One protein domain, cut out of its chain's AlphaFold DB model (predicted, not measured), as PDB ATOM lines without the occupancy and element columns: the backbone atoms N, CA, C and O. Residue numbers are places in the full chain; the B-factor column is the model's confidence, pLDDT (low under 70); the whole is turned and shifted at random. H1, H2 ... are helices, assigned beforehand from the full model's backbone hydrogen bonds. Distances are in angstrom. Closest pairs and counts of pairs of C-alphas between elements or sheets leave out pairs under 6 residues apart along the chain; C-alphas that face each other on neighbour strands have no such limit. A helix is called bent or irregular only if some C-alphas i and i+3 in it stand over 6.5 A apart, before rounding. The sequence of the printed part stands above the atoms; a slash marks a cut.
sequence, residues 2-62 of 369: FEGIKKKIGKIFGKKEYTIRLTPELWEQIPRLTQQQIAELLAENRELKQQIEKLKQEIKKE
ATOM      1  N   PHE A   2      27.953  32.162   3.507       41.50
ATOM      2  CA  PHE A   2      27.487  30.762   3.554       41.50
ATOM      3  C   PHE A   2      28.079  29.898   4.682       41.50
ATOM      4  O   PHE A   2      27.334  29.181   5.342       41.50
ATOM      5  N   GLU A   3      29.377  30.015   4.984       56.50
ATOM      6  CA  GLU A   3      29.999  29.289   6.111       56.50
ATOM      7  C   GLU A   3      29.422  29.695   7.481       56.50
ATOM      8  O   GLU A   3      29.159  28.861   8.347       56.50
ATOM      9  N   GLY A   4      29.111  30.984   7.666       65.31
ATOM     10  CA  GLY A   4      28.481  31.477   8.894       65.31
ATOM     11  C   GLY A   4      27.057  30.945   9.086       65.31
ATOM     12  O   GLY A   4      26.672  30.590  10.202       65.31
ATOM     13  N   ILE A   5      26.297  30.835   7.991       64.19
ATOM     14  CA  ILE A   5      24.944  30.262   7.979       64.19
ATOM     15  C   ILE A   5      25.010  28.755   8.267       64.19
ATOM     16  O   ILE A   5      24.297  28.272   9.145       64.19
ATOM     17  N   LYS A   6      25.940  28.030   7.632       58.38
ATOM     18  CA  LYS A   6      26.172  26.593   7.854       58.38
ATOM     19  C   LYS A   6      26.510  26.287   9.319       58.38
ATOM     20  O   LYS A   6      25.954  25.361   9.907       58.38
ATOM     21  N   LYS A   7      27.345  27.122   9.951       67.50
ATOM     22  CA  LYS A   7      27.734  26.991  11.366       67.50
ATOM     23  C   LYS A   7      26.584  27.286  12.341       67.50
ATOM     24  O   LYS A   7      26.505  26.648  13.390       67.50
ATOM     25  N   LYS A   8      25.686  28.224  12.007       69.69
ATOM     26  CA  LYS A   8      24.464  28.504  12.791       69.69
ATOM     27  C   LYS A   8      23.434  27.375  12.663       69.69
ATOM     28  O   LYS A   8      22.935  26.917  13.684       69.69
ATOM     29  N   ILE A   9      23.189  26.872  11.453       62.00
ATOM     30  CA  ILE A   9      22.273  25.744  11.208       62.00
ATOM     31  C   ILE A   9      22.780  24.474  11.909       62.00
ATOM     32  O   ILE A   9      22.019  23.821  12.618       62.00
ATOM     33  N   GLY A  10      24.081  24.176  11.825       63.44
ATOM     34  CA  GLY A  10      24.679  23.016  12.499       63.44
ATOM     35  C   GLY A  10      24.632  23.073  14.033       63.44
ATOM     36  O   GLY A  10      24.616  22.027  14.678       63.44
ATOM     37  N   LYS A  11      24.571  24.271  14.635       75.06
ATOM     38  CA  LYS A  11      24.352  24.432  16.085       75.06
ATOM     39  C   LYS A  11      22.907  24.155  16.501       75.06
ATOM     40  O   LYS A  11      22.701  23.668  17.604       75.06
ATOM     41  N   ILE A  12      21.937  24.481  15.648       71.25
ATOM     42  CA  ILE A  12      20.507  24.352  15.958       71.25
ATOM     43  C   ILE A  12      20.017  22.922  15.694       71.25
ATOM     44  O   ILE A  12      19.246  22.385  16.480       71.25
ATOM     45  N   PHE A  13      20.495  22.285  14.623       65.00
ATOM     46  CA  PHE A  13      19.970  20.996  14.154       65.00
ATOM     47  C   PHE A  13      20.941  19.813  14.335       65.00
ATOM     48  O   PHE A  13      20.616  18.676  13.996       65.00
ATOM     49  N   GLY A  14      22.125  20.049  14.914       63.81
ATOM     50  CA  GLY A  14      23.183  19.045  15.059       63.81
ATOM     51  C   GLY A  14      23.966  18.800  13.760       63.81
ATOM     52  O   GLY A  14      23.585  19.259  12.685       63.81
ATOM     53  N   LYS A  15      25.094  18.073  13.848       62.97
ATOM     54  CA  LYS A  15      26.013  17.765  12.724       62.97
ATOM     55  C   LYS A  15      25.437  16.750  11.713       62.97
ATOM     56  O   LYS A  15      26.136  15.828  11.304       62.97
ATOM     57  N   LYS A  16      24.166  16.862  11.336       53.47
ATOM     58  CA  LYS A  16      23.602  16.078  10.231       53.47
ATOM     59  C   LYS A  16      23.750  16.876   8.938       53.47
ATOM     60  O   LYS A  16      23.534  18.085   8.922       53.47
ATOM     61  N   GLU A  17      24.188  16.221   7.867       48.03
ATOM     62  CA  GLU A  17      24.291  16.850   6.551       48.03
ATOM     63  C   GLU A  17      22.887  17.016   5.965       48.03
ATOM     64  O   GLU A  17      22.235  16.053   5.569       48.03
ATOM     65  N   TYR A  18      22.396  18.253   5.952       50.59
ATOM     66  CA  TYR A  18      21.115  18.586   5.341       50.59
ATOM     67  C   TYR A  18      21.341  18.987   3.888       50.59
ATOM     68  O   TYR A  18      22.016  19.977   3.601       50.59
ATOM     69  N   THR A  19      20.754  18.225   2.966       45.41
ATOM     70  CA  THR A  19      20.733  18.572   1.543       45.41
ATOM     71  C   THR A  19      19.465  19.375   1.276       45.41
ATOM     72  O   THR A  19      18.372  18.813   1.227       45.41
ATOM     73  N   ILE A  20      19.584  20.696   1.149       51.41
ATOM     74  CA  ILE A  20      18.448  21.557   0.801       51.41
ATOM     75  C   ILE A  20      18.213  21.419  -0.706       51.41
ATOM     76  O   ILE A  20      18.991  21.931  -1.511       51.41
ATOM     77  N   ARG A  21      17.152  20.706  -1.097       46.53
ATOM     78  CA  ARG A  21      16.676  20.692  -2.485       46.53
ATOM     79  C   ARG A  21      15.859  21.957  -2.724       46.53
ATOM     80  O   ARG A  21      14.710  22.042  -2.307       46.53
ATOM     81  N   LEU A  22      16.478  22.943  -3.360       54.91
ATOM     82  CA  LEU A  22      15.776  24.118  -3.864       54.91
ATOM     83  C   LEU A  22      14.976  23.709  -5.103       54.91
ATOM     84  O   LEU A  22      15.529  23.075  -6.007       54.91
ATOM     85  N   THR A  23      13.685  24.043  -5.138       66.94
ATOM     86  CA  THR A  23      12.874  23.841  -6.343       66.94
ATOM     87  C   THR A  23      13.383  24.754  -7.466       66.94
ATOM     88  O   THR A  23      13.990  25.794  -7.180       66.94
ATOM     89  N   PRO A  24      13.173  24.395  -8.745       68.25
ATOM     90  CA  PRO A  24      13.541  25.254  -9.869       68.25
ATOM     91  C   PRO A  24      12.971  26.677  -9.749       68.25
ATOM     92  O   PRO A  24      13.680  27.631 -10.058       68.25
ATOM     93  N   GLU A  25      11.761  26.848  -9.196       66.62
ATOM     94  CA  GLU A  25      11.192  28.188  -8.988       66.62
ATOM     95  C   GLU A  25      11.986  29.010  -7.960       66.62
ATOM     96  O   GLU A  25      12.195  30.208  -8.149       66.62
ATOM     97  N   LEU A  26      12.472  28.384  -6.882       60.06
ATOM     98  CA  LEU A  26      13.308  29.060  -5.883       60.06
ATOM     99  C   LEU A  26      14.681  29.437  -6.454       60.06
ATOM    100  O   LEU A  26      15.223  30.489  -6.112       60.06
ATOM    101  N   TRP A  27      15.227  28.619  -7.358       69.12
ATOM    102  CA  TRP A  27      16.471  28.928  -8.064       69.12
ATOM    103  C   TRP A  27      16.353  30.157  -8.968       69.12
ATOM    104  O   TRP A  27      17.294  30.945  -9.032       69.12
ATOM    105  N   GLU A  28      15.204  30.369  -9.610       72.81
ATOM    106  CA  GLU A  28      14.959  31.568 -10.421       72.81
ATOM    107  C   GLU A  28      14.700  32.828  -9.580       72.81
ATOM    108  O   GLU A  28      14.987  33.947 -10.017       72.81
ATOM    109  N   GLN A  29      14.194  32.672  -8.353       73.62
ATOM    110  CA  GLN A  29      13.930  33.794  -7.449       73.62
ATOM    111  C   GLN A  29      15.196  34.344  -6.782       73.62
ATOM    112  O   GLN A  29      15.280  35.551  -6.546       73.62
ATOM    113  N   ILE A  30      16.198  33.501  -6.515       69.12
ATOM    114  CA  ILE A  30      17.435  33.916  -5.832       69.12
ATOM    115  C   ILE A  30      18.155  35.062  -6.570       69.12
ATOM    116  O   ILE A  30      18.446  36.073  -5.921       69.12
ATOM    117  N   PRO A  31      18.418  34.996  -7.893       78.00
ATOM    118  CA  PRO A  31      19.049  36.098  -8.618       78.00
ATOM    119  C   PRO A  31      18.235  37.389  -8.566       78.00
ATOM    120  O   PRO A  31      18.817  38.459  -8.406       78.00
ATOM    121  N   ARG A  32      16.899  37.302  -8.645       79.25
ATOM    122  CA  ARG A  32      16.007  38.472  -8.604       79.25
ATOM    123  C   ARG A  32      16.044  39.160  -7.245       79.25
ATOM    124  O   ARG A  32      16.258  40.367  -7.183       79.25
ATOM    125  N   LEU A  33      15.916  38.392  -6.163       77.75
ATOM    126  CA  LEU A  33      16.006  38.914  -4.797       77.75
ATOM    127  C   LEU A  33      17.397  39.486  -4.505       77.75
ATOM    128  O   LEU A  33      17.518  40.543  -3.891       77.75
ATOM    129  N   THR A  34      18.448  38.833  -5.005       75.69
ATOM    130  CA  THR A  34      19.826  39.326  -4.869       75.69
ATOM    131  C   THR A  34      20.018  40.643  -5.624       75.69
ATOM    132  O   THR A  34      20.608  41.576  -5.089       75.69
ATOM    133  N   GLN A  35      19.497  40.760  -6.849       81.75
ATOM    134  CA  GLN A  35      19.549  42.001  -7.626       81.75
ATOM    135  C   GLN A  35      18.750  43.129  -6.967       81.75
ATOM    136  O   GLN A  35      19.224  44.264  -6.944       81.75
ATOM    137  N   GLN A  36      17.585  42.821  -6.394       86.12
ATOM    138  CA  GLN A  36      16.777  43.790  -5.659       86.12
ATOM    139  C   GLN A  36      17.522  44.313  -4.422       86.12
ATOM    140  O   GLN A  36      17.652  45.523  -4.260       86.12
ATOM    141  N   GLN A  37      18.108  43.423  -3.615       81.75
ATOM    142  CA  GLN A  37      18.919  43.820  -2.459       81.75
ATOM    143  C   GLN A  37      20.144  44.650  -2.859       81.75
ATOM    144  O   GLN A  37      20.474  45.632  -2.198       81.75
ATOM    145  N   ILE A  38      20.819  44.297  -3.958       82.12
ATOM    146  CA  ILE A  38      21.940  45.094  -4.480       82.12
ATOM    147  C   ILE A  38      21.462  46.492  -4.896       82.12
ATOM    148  O   ILE A  38      22.146  47.475  -4.615       82.12
ATOM    149  N   ALA A  39      20.303  46.604  -5.546       86.44
ATOM    150  CA  ALA A  39      19.744  47.889  -5.955       86.44
ATOM    151  C   ALA A  39      19.364  48.769  -4.751       86.44
ATOM    152  O   ALA A  39      19.689  49.957  -4.750       86.44
ATOM    153  N   GLU A  40      18.751  48.188  -3.717       85.38
ATOM    154  CA  GLU A  40      18.415  48.870  -2.460       85.38
ATOM    155  C   GLU A  40      19.678  49.393  -1.755       85.38
ATOM    156  O   GLU A  40      19.774  50.585  -1.463       85.38
ATOM    157  N   LEU A  41      20.710  48.553  -1.607       84.50
ATOM    158  CA  LEU A  41      21.993  48.956  -1.011       84.50
ATOM    159  C   LEU A  41      22.713  50.045  -1.821       84.50
ATOM    160  O   LEU A  41      23.417  50.891  -1.261       84.50
ATOM    161  N   LEU A  42      22.579  50.043  -3.150       86.88
ATOM    162  CA  LEU A  42      23.138  51.097  -3.999       86.88
ATOM    163  C   LEU A  42      22.368  52.416  -3.865       86.88
ATOM    164  O   LEU A  42      22.993  53.477  -3.939       86.88
ATOM    165  N   ALA A  43      21.049  52.370  -3.668       88.88
ATOM    166  CA  ALA A  43      20.229  53.552  -3.419       88.88
ATOM    167  C   ALA A  43      20.567  54.183  -2.060       88.88
ATOM    168  O   ALA A  43      20.869  55.377  -2.006       88.88
ATOM    169  N   GLU A  44      20.653  53.374  -1.004       86.81
ATOM    170  CA  GLU A  44      21.034  53.823   0.340       86.81
ATOM    171  C   GLU A  44      22.441  54.453   0.348       86.81
ATOM    172  O   GLU A  44      22.653  55.549   0.869       86.81
ATOM    173  N   ASN A  45      23.407  53.839  -0.347       84.44
ATOM    174  CA  ASN A  45      24.748  54.413  -0.499       84.44
ATOM    175  C   ASN A  45      24.762  55.761  -1.239       84.44
ATOM    176  O   ASN A  45      25.639  56.593  -0.987       84.44
ATOM    177  N   ARG A  46      23.841  55.992  -2.184       90.00
ATOM    178  CA  ARG A  46      23.720  57.295  -2.862       90.00
ATOM    179  C   ARG A  46      23.162  58.350  -1.915       90.00
ATOM    180  O   ARG A  46      23.686  59.463  -1.901       90.00
ATOM    181  N   GLU A  47      22.162  58.000  -1.115       91.38
ATOM    182  CA  GLU A  47      21.565  58.901  -0.131       91.38
ATOM    183  C   GLU A  47      22.573  59.296   0.958       91.38
ATOM    184  O   GLU A  47      22.789  60.484   1.201       91.38
ATOM    185  N   LEU A  48      23.299  58.326   1.523       87.62
ATOM    186  CA  LEU A  48      24.353  58.593   2.506       87.62
ATOM    187  C   LEU A  48      25.454  59.500   1.940       87.62
ATOM    188  O   LEU A  48      25.921  60.413   2.622       87.62
ATOM    189  N   LYS A  49      25.848  59.314   0.673       89.12
ATOM    190  CA  LYS A  49      26.802  60.218   0.007       89.12
ATOM    191  C   LYS A  49      26.270  61.646  -0.100       89.12
ATOM    192  O   LYS A  49      27.034  62.582   0.123       89.12
ATOM    193  N   GLN A  50      24.987  61.825  -0.414       92.38
ATOM    194  CA  GLN A  50      24.363  63.151  -0.459       92.38
ATOM    195  C   GLN A  50      24.314  63.801   0.929       92.38
ATOM    196  O   GLN A  50      24.640  64.980   1.059       92.38
ATOM    197  N   GLN A  51      23.977  63.034   1.970       88.56
ATOM    198  CA  GLN A  51      23.967  63.517   3.353       88.56
ATOM    199  C   GLN A  51      25.367  63.937   3.824       88.56
ATOM    200  O   GLN A  51      25.527  65.026   4.375       88.56
ATOM    201  N   ILE A  52      26.397  63.130   3.543       86.56
ATOM    202  CA  ILE A  52      27.797  63.469   3.854       86.56
ATOM    203  C   ILE A  52      28.206  64.773   3.166       86.56
ATOM    204  O   ILE A  52      28.850  65.620   3.782       86.56
ATOM    205  N   GLU A  53      27.841  64.956   1.898       91.06
ATOM    206  CA  GLU A  53      28.239  66.152   1.159       91.06
ATOM    207  C   GLU A  53      27.502  67.405   1.648       91.06
ATOM    208  O   GLU A  53      28.105  68.475   1.744       91.06
ATOM    209  N   LYS A  54      26.237  67.266   2.064       91.88
ATOM    210  CA  LYS A  54      25.486  68.332   2.737       91.88
ATOM    211  C   LYS A  54      26.137  68.724   4.069       91.88
ATOM    212  O   LYS A  54      26.398  69.906   4.280       91.88
ATOM    213  N   LEU A  55      26.500  67.749   4.904       81.44
ATOM    214  CA  LEU A  55      27.194  67.993   6.175       81.44
ATOM    215  C   LEU A  55      28.557  68.665   5.970       81.44
ATOM    216  O   LEU A  55      28.901  69.596   6.691       81.44
ATOM    217  N   LYS A  56      29.332  68.268   4.952       85.69
ATOM    218  CA  LYS A  56      30.586  68.964   4.613       85.69
ATOM    219  C   LYS A  56      30.356  70.420   4.217       85.69
ATOM    220  O   LYS A  56      31.168  71.278   4.560       85.69
ATOM    221  N   GLN A  57      29.288  70.711   3.472       88.69
ATOM    222  CA  GLN A  57      28.941  72.086   3.109       88.69
ATOM    223  C   GLN A  57      28.505  72.901   4.329       88.69
ATOM    224  O   GLN A  57      28.885  74.067   4.427       88.69
ATOM    225  N   GLU A  58      27.759  72.303   5.257       83.62
ATOM    226  CA  GLU A  58      27.372  72.923   6.530       83.62
ATOM    227  C   GLU A  58      28.603  73.218   7.396       83.62
ATOM    228  O   GLU A  58      28.811  74.373   7.743       83.62
ATOM    229  N   ILE A  59      29.513  72.256   7.585       79.31
ATOM    230  CA  ILE A  59      30.793  72.454   8.298       79.31
ATOM    231  C   ILE A  59      31.657  73.541   7.637       79.31
ATOM    232  O   ILE A  59      32.356  74.298   8.306       79.31
ATOM    233  N   LYS A  60      31.634  73.647   6.303       78.50
ATOM    234  CA  LYS A  60      32.380  74.691   5.583       78.50
ATOM    235  C   LYS A  60      31.761  76.083   5.763       78.50
ATOM    236  O   LYS A  60      32.497  77.071   5.729       78.50
ATOM    237  N   LYS A  61      30.434  76.172   5.915       77.88
ATOM    238  CA  LYS A  61      29.703  77.422   6.190       77.88
ATOM    239  C   LYS A  61      29.862  77.837   7.650       77.88
ATOM    240  O   LYS A  61      30.193  78.987   7.919       77.88
ATOM    241  N   GLU A  62      29.734  76.883   8.560       63.22
ATOM    242  CA  GLU A  62      30.049  76.998   9.979       63.22
ATOM    243  C   GLU A  62      31.541  76.750  10.216       63.22
ATOM    244  O   GLU A  62      31.920  75.913  11.029       63.22
TER     245      GLU A  62
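What this domain is: This is residues 2 to 62 of the 369 residues of an uncharacterized protein of Candidatus Aenigmarchaeota archaeon (UniProt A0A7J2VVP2). A hook: the short helix H1 and an outstretched link, residues 14 to 23, lead to one long, nearly straight helix, H2, which makes most of the length and packs on nothing. Residues 19 to 62 stand free. The printed part has 61 residues with two named helices, H1 then H2, and no named strand; its class is all helix. It is extended, with a radius of gyration of the C-alphas of 20.7 A and spans of 62 by 28 by 12 A.

How they stand to each other: H1, residues 2 to 13, and H2, residues 24 to 61, are apart, joined by a short link of 10 residues. Each O i to N i+4 pair of H1 is within hydrogen-bond range, and 32 of 34 in H2.

Where its parts are: H1 begins at C-alpha 2 (27.487, 30.762, 3.554) and is 16.3 A long. H2 runs 56.9 A from C-alpha 24 (13.541, 25.254, -9.869) to C-alpha 61 (29.703, 77.422, 6.190). H2 is neither bent nor irregular, but only just: C-alphas 28 and 31 are 6.4 A apart.

The domain as a whole: The C-alphas farthest apart, of Lys 16 and Lys 61, are 61.8 A apart. The printed part has no cut. Its pLDDT is under 70 at residues 2 to 10, 13 to 27, 30 and 62.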